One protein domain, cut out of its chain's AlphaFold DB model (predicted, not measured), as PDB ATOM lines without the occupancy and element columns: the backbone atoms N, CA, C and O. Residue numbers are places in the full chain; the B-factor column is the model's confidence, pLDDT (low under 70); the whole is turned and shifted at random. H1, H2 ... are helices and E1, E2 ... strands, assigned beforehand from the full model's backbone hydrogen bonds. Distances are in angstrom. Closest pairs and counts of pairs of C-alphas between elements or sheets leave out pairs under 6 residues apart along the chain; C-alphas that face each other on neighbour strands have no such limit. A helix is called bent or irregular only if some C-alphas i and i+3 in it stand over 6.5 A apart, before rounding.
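AT A GLANCE: This is residues 206 to 256 and 263 to 342 of the 488 residues of the protein "DUF1887 family protein" of Candidatus Acididesulfobacter diazotrophicus (UniProt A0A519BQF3). A narrow sheet of three strands, twisted by a small margin, has helices over one face in two layers: H4 runs along E3 and E2, while H2, H3 and H5 pack on the E1 side. H3 runs along the edge strand E1, and residues 250 to 256, of which 250 to 254 belong to H3, stick out; H1 is not on the sheet and packs on H4 by a small margin, near Leu 297. The printed part has 131 residues, with H1 H2 H3 E1 H4 E2 E3 H5 along it, and the sheet's order E1 - E3 - E2 is antiparallel. The class is mixed, helices and strands; the whole is compact, with a radius of gyration of the C-alphas of 15.7 A, and spans 53 by 33 by 25 A.

HOW THE PARTS SIT: H1, residues 206 to 213, is close to but not clearly touching H2, residues 215 to 229; their closest C-alphas, Ile 211 and Phe 219, are 7.1 A apart. H2 is irregular, with C-alphas 218 and 221 7.1 A apart, and is on the sheet. H3, residues 240 to 254, is over E1, residues 266 to 274, at a height of 10.3 A over the sheet; their closest C-alphas, Ile 241 and Phe 269, are 6.6 A apart. H4, residues 284 to 298, only just touches H1, with 3 pairs of C-alphas within 8 A, made by residue 297 of H4 alone; the closest are Ile 207 and Leu 297, 7.1 A. E2, residues 311 to 317, and E3, residues 324 to 334, form a hairpin, with N 312 and O 330 at 2.8 A. E3 bends by 54 degrees at residue 331 and is the antiparallel neighbour of E1, with N 269 and O 331 at 2.9 A. H4 is over E3 and E2 at a height of 10.0 A over the sheet. E1, H4 and E2 form a split strand-helix-strand unit, two strands running the same way with E3 between them, and a right-handed crossover. H5, residues 335 to 342, is on the sheet and touches H2 at residues 223 to 227 alone; their closest C-alphas, Tyr 227 and Arg 342, are 5.0 A apart, at a steep tilt of 48 degrees. Every O i to N i+4 pair is within hydrogen-bond range in H1, H3 and H5, but 8 of 11 in H2 and 10 of 11 in H4.

IN THESE COORDINATES: H1 begins at C-alpha 206 (133.770, 213.959, 219.484). From first to last C-alpha, H2 measures 18.6 A, H3 21.3 A, E1 25.0 A, H4 22.5 A, E2 19.5 A and E3 28.2 A. H5 ends at C-alpha 342 (121.914, 225.451, 224.549).

THE WHOLE: The C-alphas of Lys 256 and Asn 320, the two farthest apart, are 55.4 A apart. Residues 257 to 262 are not printed, and C-alphas 256 and 263 are 15.3 A apart across the cut. The link from H4 to E2 is long. The mean pLDDT of the printed part is 73.7; 52 residues are under 70, among them 231 to 244 and 246 to 256.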
ATOM      1  N   GLU A 206     132.474 213.335 219.180       97.12
ATOM      2  CA  GLU A 206     133.770 213.959 219.484       97.12
ATOM      3  C   GLU A 206     133.623 215.401 219.985       97.12
ATOM      4  O   GLU A 206     134.314 215.802 220.916       97.12
ATOM      5  N   ILE A 207     132.681 216.174 219.429       97.06
ATOM      6  CA  ILE A 207     132.444 217.550 219.887       97.06
ATOM      7  C   ILE A 207     131.776 217.580 221.263       97.06
ATOM      8  O   ILE A 207     132.163 218.378 222.112       97.06
ATOM      9  N   SER A 208     130.807 216.698 221.521       97.31
ATOM     10  CA  SER A 208     130.156 216.608 222.833       97.31
ATOM     11  C   SER A 208     131.144 216.181 223.929       97.31
ATOM     12  O   SER A 208     131.143 216.751 225.021       97.31
ATOM     13  N   LYS A 209     132.060 215.259 223.595       97.25
ATOM     14  CA  LYS A 209     133.168 214.832 224.452       97.25
ATOM     15  C   LYS A 209     134.174 215.961 224.703       97.25
ATOM     16  O   LYS A 209     134.532 216.229 225.847       97.25
ATOM     17  N   PHE A 210     134.564 216.682 223.656       97.31
ATOM     18  CA  PHE A 210     135.444 217.843 223.780       97.31
ATOM     19  C   PHE A 210     134.857 218.913 224.709       97.31
ATOM     20  O   PHE A 210     135.579 219.483 225.527       97.31
ATOM     21  N   ILE A 211     133.546 219.170 224.624       96.19
ATOM     22  CA  ILE A 211     132.883 220.135 225.505       96.19
ATOM     23  C   ILE A 211     132.937 219.676 226.967       96.19
ATOM     24  O   ILE A 211     133.305 220.482 227.819       96.19
ATOM     25  N   ILE A 212     132.597 218.417 227.279       95.19
ATOM     26  CA  ILE A 212     132.566 217.956 228.679       95.19
ATOM     27  C   ILE A 212     133.959 217.924 229.317       95.19
ATOM     28  O   ILE A 212     134.111 218.338 230.466       95.19
ATOM     29  N   GLU A 213     134.983 217.502 228.570       94.69
ATOM     30  CA  GLU A 213     136.373 217.446 229.048       94.69
ATOM     31  C   GLU A 213     136.930 218.840 229.369       94.69
ATOM     32  O   GLU A 213     137.816 218.974 230.210       94.69
ATOM     33  N   ASN A 214     136.368 219.879 228.748       93.94
ATOM     34  CA  ASN A 214     136.744 221.278 228.939       93.94
ATOM     35  C   ASN A 214     135.616 222.099 229.593       93.94
ATOM     36  O   ASN A 214     135.566 223.319 229.445       93.94
ATOM     37  N   TYR A 215     134.669 221.466 230.292       91.50
ATOM     38  CA  TYR A 215     133.520 222.183 230.850       91.50
ATOM     39  C   TYR A 215     133.898 223.002 232.089       91.50
ATOM     40  O   TYR A 215     133.784 224.233 232.090       91.50
ATOM     41  N   TYR A 216     134.365 222.321 233.139       85.38
ATOM     42  CA  TYR A 216     134.624 222.933 234.441       85.38
ATOM     43  C   TYR A 216     135.795 223.916 234.380       85.38
ATOM     44  O   TYR A 216     136.900 223.557 233.979       85.38
ATOM     45  N   GLY A 217     135.541 225.164 234.785       80.12
ATOM     46  CA  GLY A 217     136.544 226.232 234.808       80.12
ATOM     47  C   GLY A 217     136.949 226.779 233.436       80.12
ATOM     48  O   GLY A 217     137.839 227.623 233.373       80.12
ATOM     49  N   LYS A 218     136.336 226.314 232.334       87.00
ATOM     50  CA  LYS A 218     136.584 226.842 230.982       87.00
ATOM     51  C   LYS A 218     135.261 227.142 230.265       87.00
ATOM     52  O   LYS A 218     134.839 228.296 230.231       87.00
ATOM     53  N   PHE A 219     134.563 226.141 229.721       90.31
ATOM     54  CA  PHE A 219     133.355 226.393 228.921       90.31
ATOM     55  C   PHE A 219     132.099 226.771 229.709       90.31
ATOM     56  O   PHE A 219     131.182 227.324 229.105       90.31
ATOM     57  N   GLU A 220     132.026 226.519 231.015       86.94
ATOM     58  CA  GLU A 220     130.827 226.769 231.830       86.94
ATOM     59  C   GLU A 220     130.231 228.177 231.626       86.94
ATOM     60  O   GLU A 220     129.063 228.327 231.250       86.94
ATOM     61  N   HIS A 221     131.046 229.225 231.785       86.25
ATOM     62  CA  HIS A 221     130.598 230.608 231.608       86.25
ATOM     63  C   HIS A 221     130.279 230.947 230.150       86.25
ATOM     64  O   HIS A 221     129.315 231.667 229.882       86.25
ATOM     65  N   PHE A 222     131.057 230.418 229.206       88.25
ATOM     66  CA  PHE A 222     130.844 230.651 227.781       88.25
ATOM     67  C   PHE A 222     129.532 230.021 227.287       88.25
ATOM     68  O   PHE A 222     128.732 230.684 226.630       88.25
ATOM     69  N   LEU A 223     129.247 228.773 227.657       89.44
ATOM     70  CA  LEU A 223     128.002 228.090 227.298       89.44
ATOM     71  C   LEU A 223     126.790 228.705 228.007       89.44
ATOM     72  O   LEU A 223     125.720 228.807 227.407       89.44
ATOM     73  N   SER A 224     126.950 229.177 229.249       85.56
ATOM     74  CA  SER A 224     125.913 229.957 229.938       85.56
ATOM     75  C   SER A 224     125.616 231.276 229.214       85.56
ATOM     76  O   SER A 224     124.453 231.657 229.067       85.56
ATOM     77  N   PHE A 225     126.650 231.953 228.701       86.00
ATOM     78  CA  PHE A 225     126.495 233.128 227.846       86.00
ATOM     79  C   PHE A 225     125.728 232.792 226.561       86.00
ATOM     80  O   PHE A 225     124.705 233.420 226.303       86.00
ATOM     81  N   LEU A 226     126.142 231.758 225.814       85.38
ATOM     82  CA  LEU A 226     125.426 231.318 224.608       85.38
ATOM     83  C   LEU A 226     123.955 231.015 224.905       85.38
ATOM     84  O   LEU A 226     123.066 231.440 224.170       85.38
ATOM     85  N   TYR A 227     123.682 230.313 226.006       83.19
ATOM     86  CA  TYR A 227     122.319 230.029 226.432       83.19
ATOM     87  C   TYR A 227     121.503 231.313 226.622       83.19
ATOM     88  O   TYR A 227     120.395 231.398 226.097       83.19
ATOM     89  N   LYS A 228     122.041 232.317 227.327       80.25
ATOM     90  CA  LYS A 228     121.362 233.603 227.568       80.25
ATOM     91  C   LYS A 228     121.091 234.351 226.260       80.25
ATOM     92  O   LYS A 228     119.944 234.726 226.017       80.25
ATOM     93  N   GLU A 229     122.089 234.464 225.385       78.62
ATOM     94  CA  GLU A 229     121.954 235.114 224.070       78.62
ATOM     95  C   GLU A 229     120.878 234.449 223.196       78.62
ATOM     96  O   GLU A 229     120.159 235.113 222.451       78.62
ATOM     97  N   PHE A 230     120.706 233.130 223.318       74.94
ATOM     98  CA  PHE A 230     119.665 232.399 222.599       74.94
ATOM     99  C   PHE A 230     118.305 232.320 223.321       74.94
ATOM    100  O   PHE A 230     117.390 231.729 222.741       74.94
ATOM    101  N   PHE A 231     118.131 232.842 224.547       66.88
ATOM    102  CA  PHE A 231     116.922 232.620 225.373       66.88
ATOM    103  C   PHE A 231     116.251 233.897 225.910       66.88
ATOM    104  O   PHE A 231     115.039 233.890 226.126       66.88
ATOM    105  N   THR A 232     116.983 234.989 226.148       54.97
ATOM    106  CA  THR A 232     116.427 236.178 226.824       54.97
ATOM    107  C   THR A 232     116.103 237.330 225.870       54.97
ATOM    108  O   THR A 232     116.906 237.670 225.012       54.97
ATOM    109  N   LYS A 233     114.945 237.984 226.068       47.22
ATOM    110  CA  LYS A 233     114.565 239.263 225.420       47.22
ATOM    111  C   LYS A 233     115.310 240.499 225.959       47.22
ATOM    112  O   LYS A 233     115.170 241.566 225.365       47.22
ATOM    113  N   ASP A 234     116.036 240.348 227.071       41.78
ATOM    114  CA  ASP A 234     116.561 241.440 227.910       41.78
ATOM    115  C   ASP A 234     118.095 241.596 227.889       41.78
ATOM    116  O   ASP A 234     118.638 242.397 228.654       41.78
ATOM    117  N   SER A 235     118.831 240.878 227.036       41.59
ATOM    118  CA  SER A 235     120.245 241.207 226.820       41.59
ATOM    119  C   SER A 235     120.362 242.486 225.980       41.59
ATOM    120  O   SER A 235     119.525 242.780 225.131       41.59
ATOM    121  N   GLN A 236     121.415 243.276 226.206       43.31
ATOM    122  CA  GLN A 236     121.744 244.480 225.418       43.31
ATOM    123  C   GLN A 236     122.131 244.163 223.951       43.31
ATOM    124  O   GLN A 236     122.609 245.036 223.230       43.31
ATOM    125  N   THR A 237     121.924 242.922 223.512       43.00
ATOM    126  CA  THR A 237     122.146 242.381 222.174       43.00
ATOM    127  C   THR A 237     120.798 242.095 221.510       43.00
ATOM    128  O   THR A 237     119.860 241.605 222.132       43.00
ATOM    129  N   ASP A 238     120.685 242.477 220.239       44.53
ATOM    130  CA  ASP A 238     119.446 242.538 219.464       44.53
ATOM    131  C   ASP A 238     118.448 241.390 219.695       44.53
ATOM    132  O   ASP A 238     118.735 240.219 219.434       44.53
ATOM    133  N   LYS A 239     117.195 241.781 219.974       51.03
ATOM    134  CA  LYS A 239     115.946 240.985 219.965       51.03
ATOM    135  C   LYS A 239     115.750 240.068 218.736       51.03
ATOM    136  O   LYS A 239     114.788 239.310 218.680       51.03
ATOM    137  N   SER A 240     116.634 240.093 217.737       58.53
ATOM    138  CA  SER A 240     116.447 239.417 216.456       58.53
ATOM    139  C   SER A 240     116.677 237.901 216.491       58.53
ATOM    140  O   SER A 240     115.937 237.190 215.821       58.53
ATOM    141  N   ILE A 241     117.656 237.368 217.237       63.50
ATOM    142  CA  ILE A 241     118.029 235.938 217.130       63.50
ATOM    143  C   ILE A 241     116.981 235.043 217.796       63.50
ATOM    144  O   ILE A 241     116.517 234.078 217.183       63.50
ATOM    145  N   PHE A 242     116.557 235.389 219.014       64.19
ATOM    146  CA  PHE A 242     115.495 234.681 219.733       64.19
ATOM    147  C   PHE A 242     114.164 234.710 218.967       64.19
ATOM    148  O   PHE A 242     113.523 233.670 218.783       64.19
ATOM    149  N   ASP A 243     113.766 235.880 218.455       67.31
ATOM    150  CA  ASP A 243     112.521 236.032 217.697       67.31
ATOM    151  C   ASP A 243     112.587 235.293 216.343       67.31
ATOM    152  O   ASP A 243     111.626 234.615 215.965       67.31
ATOM    153  N   LYS A 244     113.736 235.322 215.644       68.12
ATOM    154  CA  LYS A 244     113.981 234.516 214.430       68.12
ATOM    155  C   LYS A 244     113.888 233.019 214.729       68.12
ATOM    156  O   LYS A 244     113.185 232.308 214.009       68.12
ATOM    157  N   TYR A 245     114.534 232.539 215.795       70.19
ATOM    158  CA  TYR A 245     114.476 231.135 216.217       70.19
ATOM    159  C   TYR A 245     113.029 230.691 216.472       70.19
ATOM    160  O   TYR A 245     112.565 229.719 215.870       70.19
ATOM    161  N   ASN A 246     112.282 231.433 217.296       68.12
ATOM    162  CA  ASN A 246     110.903 231.083 217.640       68.12
ATOM    163  C   ASN A 246     109.954 231.170 216.439       68.12
ATOM    164  O   ASN A 246     109.082 230.314 216.284       68.12
ATOM    165  N   SER A 247     110.144 232.150 215.550       69.56
ATOM    166  CA  SER A 247     109.383 232.260 214.301       69.56
ATOM    167  C   SER A 247     109.593 231.038 213.400       69.56
ATOM    168  O   SER A 247     108.625 230.425 212.935       69.56
ATOM    169  N   ILE A 248     110.845 230.613 213.197       68.12
ATOM    170  CA  ILE A 248     111.155 229.434 212.378       68.12
ATOM    171  C   ILE A 248     110.613 228.158 213.040       68.12
ATOM    172  O   ILE A 248     109.976 227.346 212.363       68.12
ATOM    173  N   LYS A 249     110.811 227.995 214.355       66.81
ATOM    174  CA  LYS A 249     110.325 226.839 215.122       66.81
ATOM    175  C   LYS A 249     108.801 226.693 215.032       66.81
ATOM    176  O   LYS A 249     108.303 225.612 214.720       66.81
ATOM    177  N   ASN A 250     108.059 227.785 215.219       66.50
ATOM    178  CA  ASN A 250     106.595 227.784 215.154       66.50
ATOM    179  C   ASN A 250     106.061 227.502 213.742       66.50
ATOM    180  O   ASN A 250     105.074 226.780 213.591       66.50
ATOM    181  N   ASN A 251     106.724 228.015 212.702       60.22
ATOM    182  CA  ASN A 251     106.344 227.743 211.313       60.22
ATOM    183  C   ASN A 251     106.571 226.275 210.920       60.22
ATOM    184  O   ASN A 251     105.730 225.691 210.236       60.22
ATOM    185  N   ASN A 252     107.651 225.651 211.398       57.62
ATOM    186  CA  ASN A 252     107.904 224.225 211.165       57.62
ATOM    187  C   ASN A 252     106.855 223.330 211.848       57.62
ATOM    188  O   ASN A 252     106.471 222.303 211.293       57.62
ATOM    189  N   ASN A 253     106.328 223.739 213.007       54.00
ATOM    190  CA  ASN A 253     105.278 222.993 213.706       54.00
ATOM    191  C   ASN A 253     103.905 223.046 213.001       54.00
ATOM    192  O   ASN A 253     103.116 222.116 213.166       54.00
ATOM    193  N   LYS A 254     103.621 224.081 212.193       50.16
ATOM    194  CA  LYS A 254     102.358 224.211 211.433       50.16
ATOM    195  C   LYS A 254     102.313 223.373 210.148       50.16
ATOM    196  O   LYS A 254     101.229 222.987 209.721       50.16
ATOM    197  N   HIS A 255     103.458 223.044 209.551       47.38
ATOM    198  CA  HIS A 255     103.549 222.280 208.299       47.38
ATOM    199  C   HIS A 255     103.955 220.813 208.525       47.38
ATOM    200  O   HIS A 255     104.846 220.296 207.860       47.38
ATOM    201  N   LYS A 256     103.278 220.108 209.444       44.19
ATOM    202  CA  LYS A 256     103.508 218.667 209.695       44.19
ATOM    203  C   LYS A 256     103.090 217.732 208.542       44.19
ATOM    204  O   LYS A 256     103.354 216.541 208.623       44.19
ATOM    205  N   GLU A 263     115.141 223.027 203.148       40.72
ATOM    206  CA  GLU A 263     116.184 224.045 203.087       40.72
ATOM    207  C   GLU A 263     116.566 224.329 204.539       40.72
ATOM    208  O   GLU A 263     115.717 224.729 205.343       40.72
ATOM    209  N   LYS A 264     117.808 224.007 204.921       53.66
ATOM    210  CA  LYS A 264     118.319 224.295 206.261       53.66
ATOM    211  C   LYS A 264     118.122 225.794 206.490       53.66
ATOM    212  O   LYS A 264     118.862 226.604 205.943       53.66
ATOM    213  N   LYS A 265     117.100 226.171 207.259       68.38
ATOM    214  CA  LYS A 265     116.884 227.559 207.658       68.38
ATOM    215  C   LYS A 265     117.971 227.899 208.668       68.38
ATOM    216  O   LYS A 265     117.951 227.407 209.795       68.38
ATOM    217  N   PHE A 266     118.948 228.665 208.207       73.88
ATOM    218  CA  PHE A 266     120.020 229.201 209.029       73.88
ATOM    219  C   PHE A 266     119.598 230.539 209.628       73.88
ATOM    220  O   PHE A 266     118.847 231.299 209.018       73.88
ATOM    221  N   ILE A 267     120.092 230.809 210.827       75.62
ATOM    222  CA  ILE A 267     119.949 232.069 211.538       75.62
ATOM    223  C   ILE A 267     121.307 232.755 211.489       75.62
ATOM    224  O   ILE A 267     122.286 232.212 212.002       75.62
ATOM    225  N   ASP A 268     121.355 233.930 210.868       79.00
ATOM    226  CA  ASP A 268     122.501 234.825 210.994       79.00
ATOM    227  C   ASP A 268     122.570 235.368 212.423       79.00
ATOM    228  O   ASP A 268     121.557 235.828 212.968       79.00
ATOM    229  N   PHE A 269     123.758 235.325 213.015       80.25
ATOM    230  CA  PHE A 269     124.008 235.806 214.366       80.25
ATOM    231  C   PHE A 269     125.325 236.580 214.442       80.25
ATOM    232  O   PHE A 269     126.243 236.362 213.653       80.25
ATOM    233  N   SER A 270     125.404 237.480 215.418       83.56
ATOM    234  CA  SER A 270     126.632 238.142 215.847       83.56
ATOM    235  C   SER A 270     126.501 238.423 217.336       83.56
ATOM    236  O   SER A 270     125.488 238.973 217.762       83.56
ATOM    237  N   MET A 271     127.488 238.012 218.123       84.75
ATOM    238  CA  MET A 271     127.487 238.138 219.578       84.75
ATOM    239  C   MET A 271     128.878 238.523 220.078       84.75
ATOM    240  O   MET A 271     129.882 238.135 219.482       84.75
ATOM    241  N   THR A 272     128.935 239.256 221.188       86.25
ATOM    242  CA  THR A 272     130.197 239.694 221.797       86.25
ATOM    243  C   THR A 272     130.341 239.086 223.185       86.25
ATOM    244  O   THR A 272     129.594 239.428 224.102       86.25
ATOM    245  N   TYR A 273     131.322 238.202 223.354       85.69
ATOM    246  CA  TYR A 273     131.662 237.589 224.633       85.69
ATOM    247  C   TYR A 273     132.810 238.348 225.304       85.69
ATOM    248  O   TYR A 273     133.872 238.525 224.710       85.69
ATOM    249  N   ASN A 274     132.607 238.794 226.547       84.44
ATOM    250  CA  ASN A 274     133.639 239.477 227.333       84.44
ATOM    251  C   ASN A 274     134.384 238.458 228.201       84.44
ATOM    252  O   ASN A 274     133.793 237.909 229.131       84.44
ATOM    253  N   ILE A 275     135.676 238.254 227.937       77.62
ATOM    254  CA  ILE A 275     136.491 237.227 228.608       77.62
ATOM    255  C   ILE A 275     136.719 237.589 230.089       77.62
ATOM    256  O   ILE A 275     136.561 236.755 230.973       77.62
ATOM    257  N   ASN A 276     136.977 238.868 230.387       67.38
ATOM    258  CA  ASN A 276     137.421 239.319 231.718       67.38
ATOM    259  C   ASN A 276     136.287 239.551 232.736       67.38
ATOM    260  O   ASN A 276     136.544 239.935 233.874       67.38
ATOM    261  N   LYS A 277     135.014 239.389 232.349       60.66
ATOM    262  CA  LYS A 277     133.872 239.710 233.230       60.66
ATOM    263  C   LYS A 277     133.573 238.607 234.253       60.66
ATOM    264  O   LYS A 277     132.874 238.866 235.232       60.66
ATOM    265  N   HIS A 278     134.074 237.396 234.019       53.34
ATOM    266  CA  HIS A 278     133.644 236.201 234.745       53.34
ATOM    267  C   HIS A 278     134.752 235.497 235.538       53.34
ATOM    268  O   HIS A 278     134.417 234.730 236.430       53.34
ATOM    269  N   ASP A 279     136.023 235.850 235.330       49.81
ATOM    270  CA  ASP A 279     137.157 235.326 236.096       49.81
ATOM    271  C   ASP A 279     137.887 236.458 236.823       49.81
ATOM    272  O   ASP A 279     138.618 237.239 236.217       49.81
ATOM    273  N   LYS A 280     137.677 236.568 238.139       45.69
ATOM    274  CA  LYS A 280     138.358 237.566 238.985       45.69
ATOM    275  C   LYS A 280     139.801 237.181 239.346       45.69
ATOM    276  O   LYS A 280     140.533 238.053 239.798       45.69
ATOM    277  N   ASP A 281     140.192 235.925 239.112       49.38
ATOM    278  CA  ASP A 281     141.463 235.341 239.569       49.38
ATOM    279  C   ASP A 281     142.399 234.875 238.432       49.38
ATOM    280  O   ASP A 281     143.459 234.310 238.706       49.38
ATOM    281  N   ASN A 282     142.056 235.087 237.155       53.34
ATOM    282  CA  ASN A 282     142.796 234.429 236.076       53.34
ATOM    283  C   ASN A 282     144.117 235.101 235.696       53.34
ATOM    284  O   ASN A 282     144.220 236.308 235.472       53.34
ATOM    285  N   SER A 283     145.115 234.236 235.525       57.66
ATOM    286  CA  SER A 283     146.370 234.539 234.860       57.66
ATOM    287  C   SER A 283     146.143 234.805 233.364       57.66
ATOM    288  O   SER A 283     145.215 234.280 232.749       57.66
ATOM    289  N   LEU A 284     147.038 235.579 232.750       57.78
ATOM    290  CA  LEU A 284     147.065 235.856 231.307       57.78
ATOM    291  C   LEU A 284     146.942 234.602 230.422       57.78
ATOM    292  O   LEU A 284     146.280 234.622 229.386       57.78
ATOM    293  N   THR A 285     147.517 233.491 230.874       65.69
ATOM    294  CA  THR A 285     147.495 232.184 230.211       65.69
ATOM    295  C   THR A 285     146.104 231.548 230.120       65.69
ATOM    296  O   THR A 285     145.819 230.844 229.153       65.69
ATOM    297  N   ASP A 286     145.204 231.799 231.072       72.75
ATOM    298  CA  ASP A 286     143.891 231.141 231.100       72.75
ATOM    299  C   ASP A 286     142.914 231.702 230.059       72.75
ATOM    300  O   ASP A 286     142.153 230.942 229.451       72.75
ATOM    301  N   ALA A 287     142.979 233.012 229.805       75.56
ATOM    302  CA  ALA A 287     142.181 233.684 228.783       75.56
ATOM    303  C   ALA A 287     142.561 233.215 227.369       75.56
ATOM    304  O   ALA A 287     141.689 232.917 226.553       75.56
ATOM    305  N   GLU A 288     143.860 233.094 227.081       79.06
ATOM    306  CA  GLU A 288     144.350 232.605 225.787       79.06
ATOM    307  C   GLU A 288     143.927 231.155 225.522       79.06
ATOM    308  O   GLU A 288     143.503 230.824 224.410       79.06
ATOM    309  N   ILE A 289     143.975 230.305 226.555       84.25
ATOM    310  CA  ILE A 289     143.485 228.924 226.488       84.25
ATOM    311  C   ILE A 289     141.987 228.904 226.168       84.25
ATOM    312  O   ILE A 289     141.579 228.179 225.262       84.25
ATOM    313  N   LEU A 290     141.168 229.714 226.849       85.44
ATOM    314  CA  LEU A 290     139.728 229.775 226.587       85.44
ATOM    315  C   LEU A 290     139.425 230.218 225.148       85.44
ATOM    316  O   LEU A 290     138.602 229.600 224.477       85.44
ATOM    317  N   VAL A 291     140.120 231.243 224.644       85.62
ATOM    318  CA  VAL A 291     139.980 231.698 223.249       85.62
ATOM    319  C   VAL A 291     140.296 230.564 222.277       85.62
ATOM    320  O   VAL A 291     139.527 230.325 221.344       85.62
ATOM    321  N   LYS A 292     141.401 229.845 222.499       87.62
ATOM    322  CA  LYS A 292     141.782 228.699 221.668       87.62
ATOM    323  C   LYS A 292     140.716 227.604 221.705       87.62
ATOM    324  O   LYS A 292     140.307 227.138 220.648       87.62
ATOM    325  N   LEU A 293     140.214 227.252 222.887       91.44
ATOM    326  CA  LEU A 293     139.163 226.245 223.051       91.44
ATOM    327  C   LEU A 293     137.860 226.639 222.339       91.44
ATOM    328  O   LEU A 293     137.238 225.796 221.699       91.44
ATOM    329  N   ILE A 294     137.458 227.914 222.397       90.75
ATOM    330  CA  ILE A 294     136.284 228.421 221.666       90.75
ATOM    331  C   ILE A 294     136.508 228.320 220.150       90.75
ATOM    332  O   ILE A 294     135.612 227.893 219.422       90.75
ATOM    333  N   ILE A 295     137.701 228.667 219.661       88.31
ATOM    334  CA  ILE A 295     138.054 228.500 218.245       88.31
ATOM    335  C   ILE A 295     137.986 227.023 217.842       88.31
ATOM    336  O   ILE A 295     137.391 226.696 216.814       88.31
ATOM    337  N   ASP A 296     138.551 226.133 218.654       91.44
ATOM    338  CA  ASP A 296     138.559 224.693 218.405       91.44
ATOM    339  C   ASP A 296     137.137 224.109 218.411       91.44
ATOM    340  O   ASP A 296     136.799 223.345 217.506       91.44
ATOM    341  N   LEU A 297     136.261 224.554 219.320       92.12
ATOM    342  CA  LEU A 297     134.841 224.181 219.352       92.12
ATOM    343  C   LEU A 297     134.148 224.451 218.007       92.12
ATOM    344  O   LEU A 297     133.455 223.587 217.472       92.12
ATOM    345  N   PHE A 298     134.350 225.637 217.435       89.81
ATOM    346  CA  PHE A 298     133.732 226.013 216.162       89.81
ATOM    347  C   PHE A 298     134.485 225.487 214.926       89.81
ATOM    348  O   PHE A 298     134.013 225.652 213.800       89.81
ATOM    349  N   ASN A 299     135.616 224.799 215.114       88.88
ATOM    350  CA  ASN A 299     136.348 224.103 214.052       88.88
ATOM    351  C   ASN A 299     135.867 222.665 213.810       88.88
ATOM    352  O   ASN A 299     136.311 222.044 212.837       88.88
ATOM    353  N   PHE A 300     134.970 222.133 214.640       89.69
ATOM    354  CA  PHE A 300     134.346 220.831 214.404       89.69
ATOM    355  C   PHE A 300     133.461 220.842 213.152       89.69
ATOM    356  O   PHE A 300     132.834 221.846 212.811       89.69
ATOM    357  N   ASP A 301     133.372 219.697 212.471       85.62
ATOM    358  CA  ASP A 301     132.630 219.564 211.209       85.62
ATOM    359  C   ASP A 301     131.131 219.856 211.342       85.62
ATOM    360  O   ASP A 301     130.504 220.288 210.374       85.62
ATOM    361  N   LYS A 302     130.571 219.710 212.550       86.88
ATOM    362  CA  LYS A 302     129.203 220.124 212.886       86.88
ATOM    363  C   LYS A 302     128.922 221.577 212.497       86.88
ATOM    364  O   LYS A 302     127.826 221.890 212.038       86.88
ATOM    365  N   PHE A 303     129.923 222.446 212.636       84.12
ATOM    366  CA  PHE A 303     129.840 223.870 212.327       84.12
ATOM    367  C   PHE A 303     130.447 224.227 210.950       84.12
ATOM    368  O   PHE A 303     130.830 225.376 210.716       84.12
ATOM    369  N   LYS A 304     130.517 223.261 210.013       78.12
ATOM    370  CA  LYS A 304     130.988 223.452 208.622       78.12
ATOM    371  C   LYS A 304     129.948 223.031 207.574       78.12
ATOM    372  O   LYS A 304     129.225 222.051 207.723       78.12
ATOM    373  N   ILE A 305     129.822 223.811 206.492       63.09
ATOM    374  CA  ILE A 305     128.869 223.574 205.390       63.09
ATOM    375  C   ILE A 305     129.740 223.363 204.166       63.09
ATOM    376  O   ILE A 305     130.471 224.266 203.768       63.09
ATOM    377  N   LYS A 306     129.662 222.171 203.562       56.16
ATOM    378  CA  LYS A 306     130.475 221.802 202.388       56.16
ATOM    379  C   LYS A 306     131.985 222.055 202.596       56.16
ATOM    380  O   LYS A 306     132.675 222.435 201.660       56.16
ATOM    381  N   GLY A 307     132.483 221.872 203.821       54.69
ATOM    382  CA  GLY A 307     133.894 222.080 204.170       54.69
ATOM    383  C   GLY A 307     134.297 223.527 204.485       54.69
ATOM    384  O   GLY A 307     135.396 223.732 204.993       54.69
ATOM    385  N   SER A 308     133.422 224.516 204.273       52.31
ATOM    386  CA  SER A 308     133.701 225.923 204.593       52.31
ATOM    387  C   SER A 308     133.175 226.300 205.979       52.31
ATOM    388  O   SER A 308     132.027 225.988 206.321       52.31
ATOM    389  N   LYS A 309     134.008 226.999 206.768       60.16
ATOM    390  CA  LYS A 309     133.588 227.633 208.026       60.16
ATOM    391  C   LYS A 309     132.553 228.717 207.728       60.16
ATOM    392  O   LYS A 309     132.696 229.467 206.766       60.16
ATOM    393  N   TYR A 310     131.532 228.806 208.567       67.75
ATOM    394  CA  TYR A 310     130.519 229.866 208.520       67.75
ATOM    395  C   TYR A 310     130.338 230.546 209.878       67.75
ATOM    396  O   TYR A 310     129.334 231.223 210.090       67.75
ATOM    397  N   ILE A 311     131.293 230.335 210.784       77.12
ATOM    398  CA  ILE A 311     131.419 231.033 212.057       77.12
ATOM    399  C   ILE A 311     132.784 231.713 212.047       77.12
ATOM    400  O   ILE A 311     133.815 231.052 211.907       77.12
ATOM    401  N   ASN A 312     132.758 233.033 212.153       80.50
ATOM    402  CA  ASN A 312     133.914 233.898 212.277       80.50
ATOM    403  C   ASN A 312     134.081 234.253 213.750       80.50
ATOM    404  O   ASN A 312     133.102 234.564 214.435       80.50
ATOM    405  N   ILE A 313     135.319 234.172 214.225       82.88
ATOM    406  CA  ILE A 313     135.689 234.517 215.592       82.88
ATOM    407  C   ILE A 313     136.805 235.538 215.489       82.88
ATOM    408  O   ILE A 313     137.945 235.183 215.185       82.88
ATOM    409  N   ASP A 314     136.457 236.789 215.749       81.56
ATOM    410  CA  ASP A 314     137.403 237.891 215.804       81.56
ATOM    411  C   ASP A 314     137.691 238.206 217.269       81.56
ATOM    412  O   ASP A 314     136.788 238.279 218.104       81.56
ATOM    413  N   ALA A 315     138.969 238.348 217.606       75.62
ATOM    414  CA  ALA A 315     139.387 238.707 218.951       75.62
ATOM    415  C   ALA A 315     139.876 240.152 218.958       75.62
ATOM    416  O   ALA A 315     140.854 240.471 218.282       75.62
ATOM    417  N   GLU A 316     139.206 241.007 219.727       71.75
ATOM    418  CA  GLU A 316     139.604 242.404 219.886       71.75
ATOM    419  C   GLU A 316     140.578 242.552 221.054       71.75
ATOM    420  O   GLU A 316     140.396 241.958 222.124       71.75
ATOM    421  N   TYR A 317     141.612 243.361 220.830       63.12
ATOM    422  CA  TYR A 317     142.611 243.710 221.830       63.12
ATOM    423  C   TYR A 317     142.202 244.988 222.556       63.12
ATOM    424  O   TYR A 317     141.720 245.943 221.953       63.12
ATOM    425  N   ASN A 318     142.435 245.017 223.859       56.69
ATOM    426  CA  ASN A 318     142.356 246.223 224.655       56.69
ATOM    427  C   ASN A 318     143.642 247.041 224.444       56.69
ATOM    428  O   ASN A 318     144.747 246.548 224.670       56.69
ATOM    429  N   GLU A 319     143.502 248.289 223.996       48.03
ATOM    430  CA  GLU A 319     144.631 249.147 223.593       48.03
ATOM    431  C   GLU A 319     145.580 249.507 224.751       48.03
ATOM    432  O   GLU A 319     146.720 249.895 224.511       48.03
ATOM    433  N   ASN A 320     145.144 249.346 226.005       53.41
ATOM    434  CA  ASN A 320     145.894 249.785 227.187       53.41
ATOM    435  C   ASN A 320     146.806 248.715 227.812       53.41
ATOM    436  O   ASN A 320     147.703 249.063 228.577       53.41
ATOM    437  N   ASP A 321     146.587 247.431 227.523       55.28
ATOM    438  CA  ASP A 321     147.327 246.308 228.124       55.28
ATOM    439  C   ASP A 321     147.759 245.240 227.089       55.28
ATOM    440  O   ASP A 321     148.565 244.366 227.401       55.28
ATOM    441  N   GLY A 322     147.305 245.340 225.830       53.81
ATOM    442  CA  GLY A 322     147.667 244.409 224.758       53.81
ATOM    443  C   GLY A 322     146.941 243.063 224.836       53.81
ATOM    444  O   GLY A 322     147.384 242.092 224.218       53.81
ATOM    445  N   HIS A 323     145.836 242.970 225.584       59.31
ATOM    446  CA  HIS A 323     145.157 241.702 225.863       59.31
ATOM    447  C   HIS A 323     143.806 241.565 225.161       59.31
ATOM    448  O   HIS A 323     143.055 242.528 225.012       59.31
ATOM    449  N   LYS A 324     143.467 240.335 224.755       62.06
ATOM    450  CA  LYS A 324     142.150 240.008 224.195       62.06
ATOM    451  C   LYS A 324     141.107 240.057 225.304       62.06
ATOM    452  O   LYS A 324     141.053 239.155 226.132       62.06
ATOM    453  N   ASN A 325     140.277 241.093 225.328       72.38
ATOM    454  CA  ASN A 325     139.216 241.234 226.331       72.38
ATOM    455  C   ASN A 325     137.832 240.839 225.790       72.38
ATOM    456  O   ASN A 325     136.906 240.612 226.578       72.38
ATOM    457  N   LYS A 326     137.693 240.728 224.461       80.94
ATOM    458  CA  LYS A 326     136.434 240.458 223.763       80.94
ATOM    459  C   LYS A 326     136.614 239.482 222.606       80.94
ATOM    460  O   LYS A 326     137.584 239.558 221.854       80.94
ATOM    461  N   LEU A 327     135.627 238.608 222.440       84.62
ATOM    462  CA  LEU A 327     135.440 237.784 221.250       84.62
ATOM    463  C   LEU A 327     134.154 238.195 220.550       84.62
ATOM    464  O   LEU A 327     133.084 238.156 221.157       84.62
ATOM    465  N   ILE A 328     134.254 238.544 219.275       85.44
ATOM    466  CA  ILE A 328     133.114 238.721 218.386       85.44
ATOM    467  C   ILE A 328     132.924 237.407 217.641       85.44
ATOM    468  O   ILE A 328     133.796 236.971 216.894       85.44
ATOM    469  N   ILE A 329     131.781 236.767 217.861       86.44
ATOM    470  CA  ILE A 329     131.420 235.498 217.232       86.44
ATOM    471  C   ILE A 329     130.243 235.782 216.314       86.44
ATOM    472  O   ILE A 329     129.163 236.147 216.779       86.44
ATOM    473  N   SER A 330     130.442 235.634 215.011       85.38
ATOM    474  CA  SER A 330     129.418 235.921 214.008       85.38
ATOM    475  C   SER A 330     129.324 234.812 212.976       85.38
ATOM    476  O   SER A 330     130.278 234.068 212.767       85.38
ATOM    477  N   GLY A 331     128.172 234.657 212.332       84.75
ATOM    478  CA  GLY A 331     128.002 233.600 211.348       84.75
ATOM    479  C   GLY A 331     126.576 233.126 211.176       84.75
ATOM    480  O   GLY A 331     125.624 233.864 211.413       84.75
ATOM    481  N   LYS A 332     126.441 231.862 210.773       82.25
ATOM    482  CA  LYS A 332     125.158 231.183 210.560       82.25
ATOM    483  C   LYS A 332     125.031 229.957 211.452       82.25
ATOM    484  O   LYS A 332     125.942 229.147 211.514       82.25
ATOM    485  N   LEU A 333     123.880 229.762 212.087       81.88
ATOM    486  CA  LEU A 333     123.568 228.534 212.830       81.88
ATOM    487  C   LEU A 333     122.240 227.963 212.362       81.88
ATOM    488  O   LEU A 333     121.278 228.697 212.147       81.88
ATOM    489  N   SER A 334     122.159 226.647 212.196       82.62
ATOM    490  CA  SER A 334     120.861 225.996 212.044       82.62
ATOM    491  C   SER A 334     120.128 225.964 213.388       82.62
ATOM    492  O   SER A 334     120.736 226.094 214.451       82.62
ATOM    493  N   LEU A 335     118.813 225.724 213.364       79.81
ATOM    494  CA  LEU A 335     118.046 225.514 214.600       79.81
ATOM    495  C   LEU A 335     118.647 224.414 215.487       79.81
ATOM    496  O   LEU A 335     118.650 224.553 216.707       79.81
ATOM    497  N   ARG A 336     119.183 223.347 214.879       83.50
ATOM    498  CA  ARG A 336     119.785 222.238 215.624       83.50
ATOM    499  C   ARG A 336     121.094 222.642 216.292       83.50
ATOM    500  O   ARG A 336     121.363 222.190 217.396       83.50
ATOM    501  N   ASP A 337     121.880 223.495 215.642       87.44
ATOM    502  CA  ASP A 337     123.137 223.989 216.208       87.44
ATOM    503  C   ASP A 337     122.869 224.843 217.450       87.44
ATOM    504  O   ASP A 337     123.540 224.690 218.468       87.44
ATOM    505  N   VAL A 338     121.821 225.672 217.398       84.38
ATOM    506  CA  VAL A 338     121.351 226.447 218.554       84.38
ATOM    507  C   VAL A 338     120.874 225.524 219.681       84.38
ATOM    508  O   VAL A 338     121.259 225.718 220.829       84.38
ATOM    509  N   GLU A 339     120.064 224.504 219.385       84.81
ATOM    510  CA  GLU A 339     119.599 223.532 220.392       84.81
ATOM    511  C   GLU A 339     120.749 222.755 221.036       84.81
ATOM    512  O   GLU A 339     120.772 222.574 222.252       84.81
ATOM    513  N   PHE A 340     121.731 222.351 220.232       90.94
ATOM    514  CA  PHE A 340     122.936 221.692 220.712       90.94
ATOM    515  C   PHE A 340     123.714 222.598 221.672       90.94
ATOM    516  O   PHE A 340     123.944 222.204 222.811       90.94
ATOM    517  N   LEU A 341     124.042 223.832 221.263       89.38
ATOM    518  CA  LEU A 341     124.807 224.790 222.078       89.38
ATOM    519  C   LEU A 341     124.076 225.220 223.358       89.38
ATOM    520  O   LEU A 341     124.716 225.578 224.343       89.38
ATOM    521  N   ARG A 342     122.742 225.147 223.372       85.00
ATOM    522  CA  ARG A 342     121.914 225.451 224.549       85.00
ATOM    523  C   ARG A 342     121.879 224.345 225.602       85.00
ATOM    524  O   ARG A 342     121.289 224.556 226.658       85.00
TER     525      ARG A 342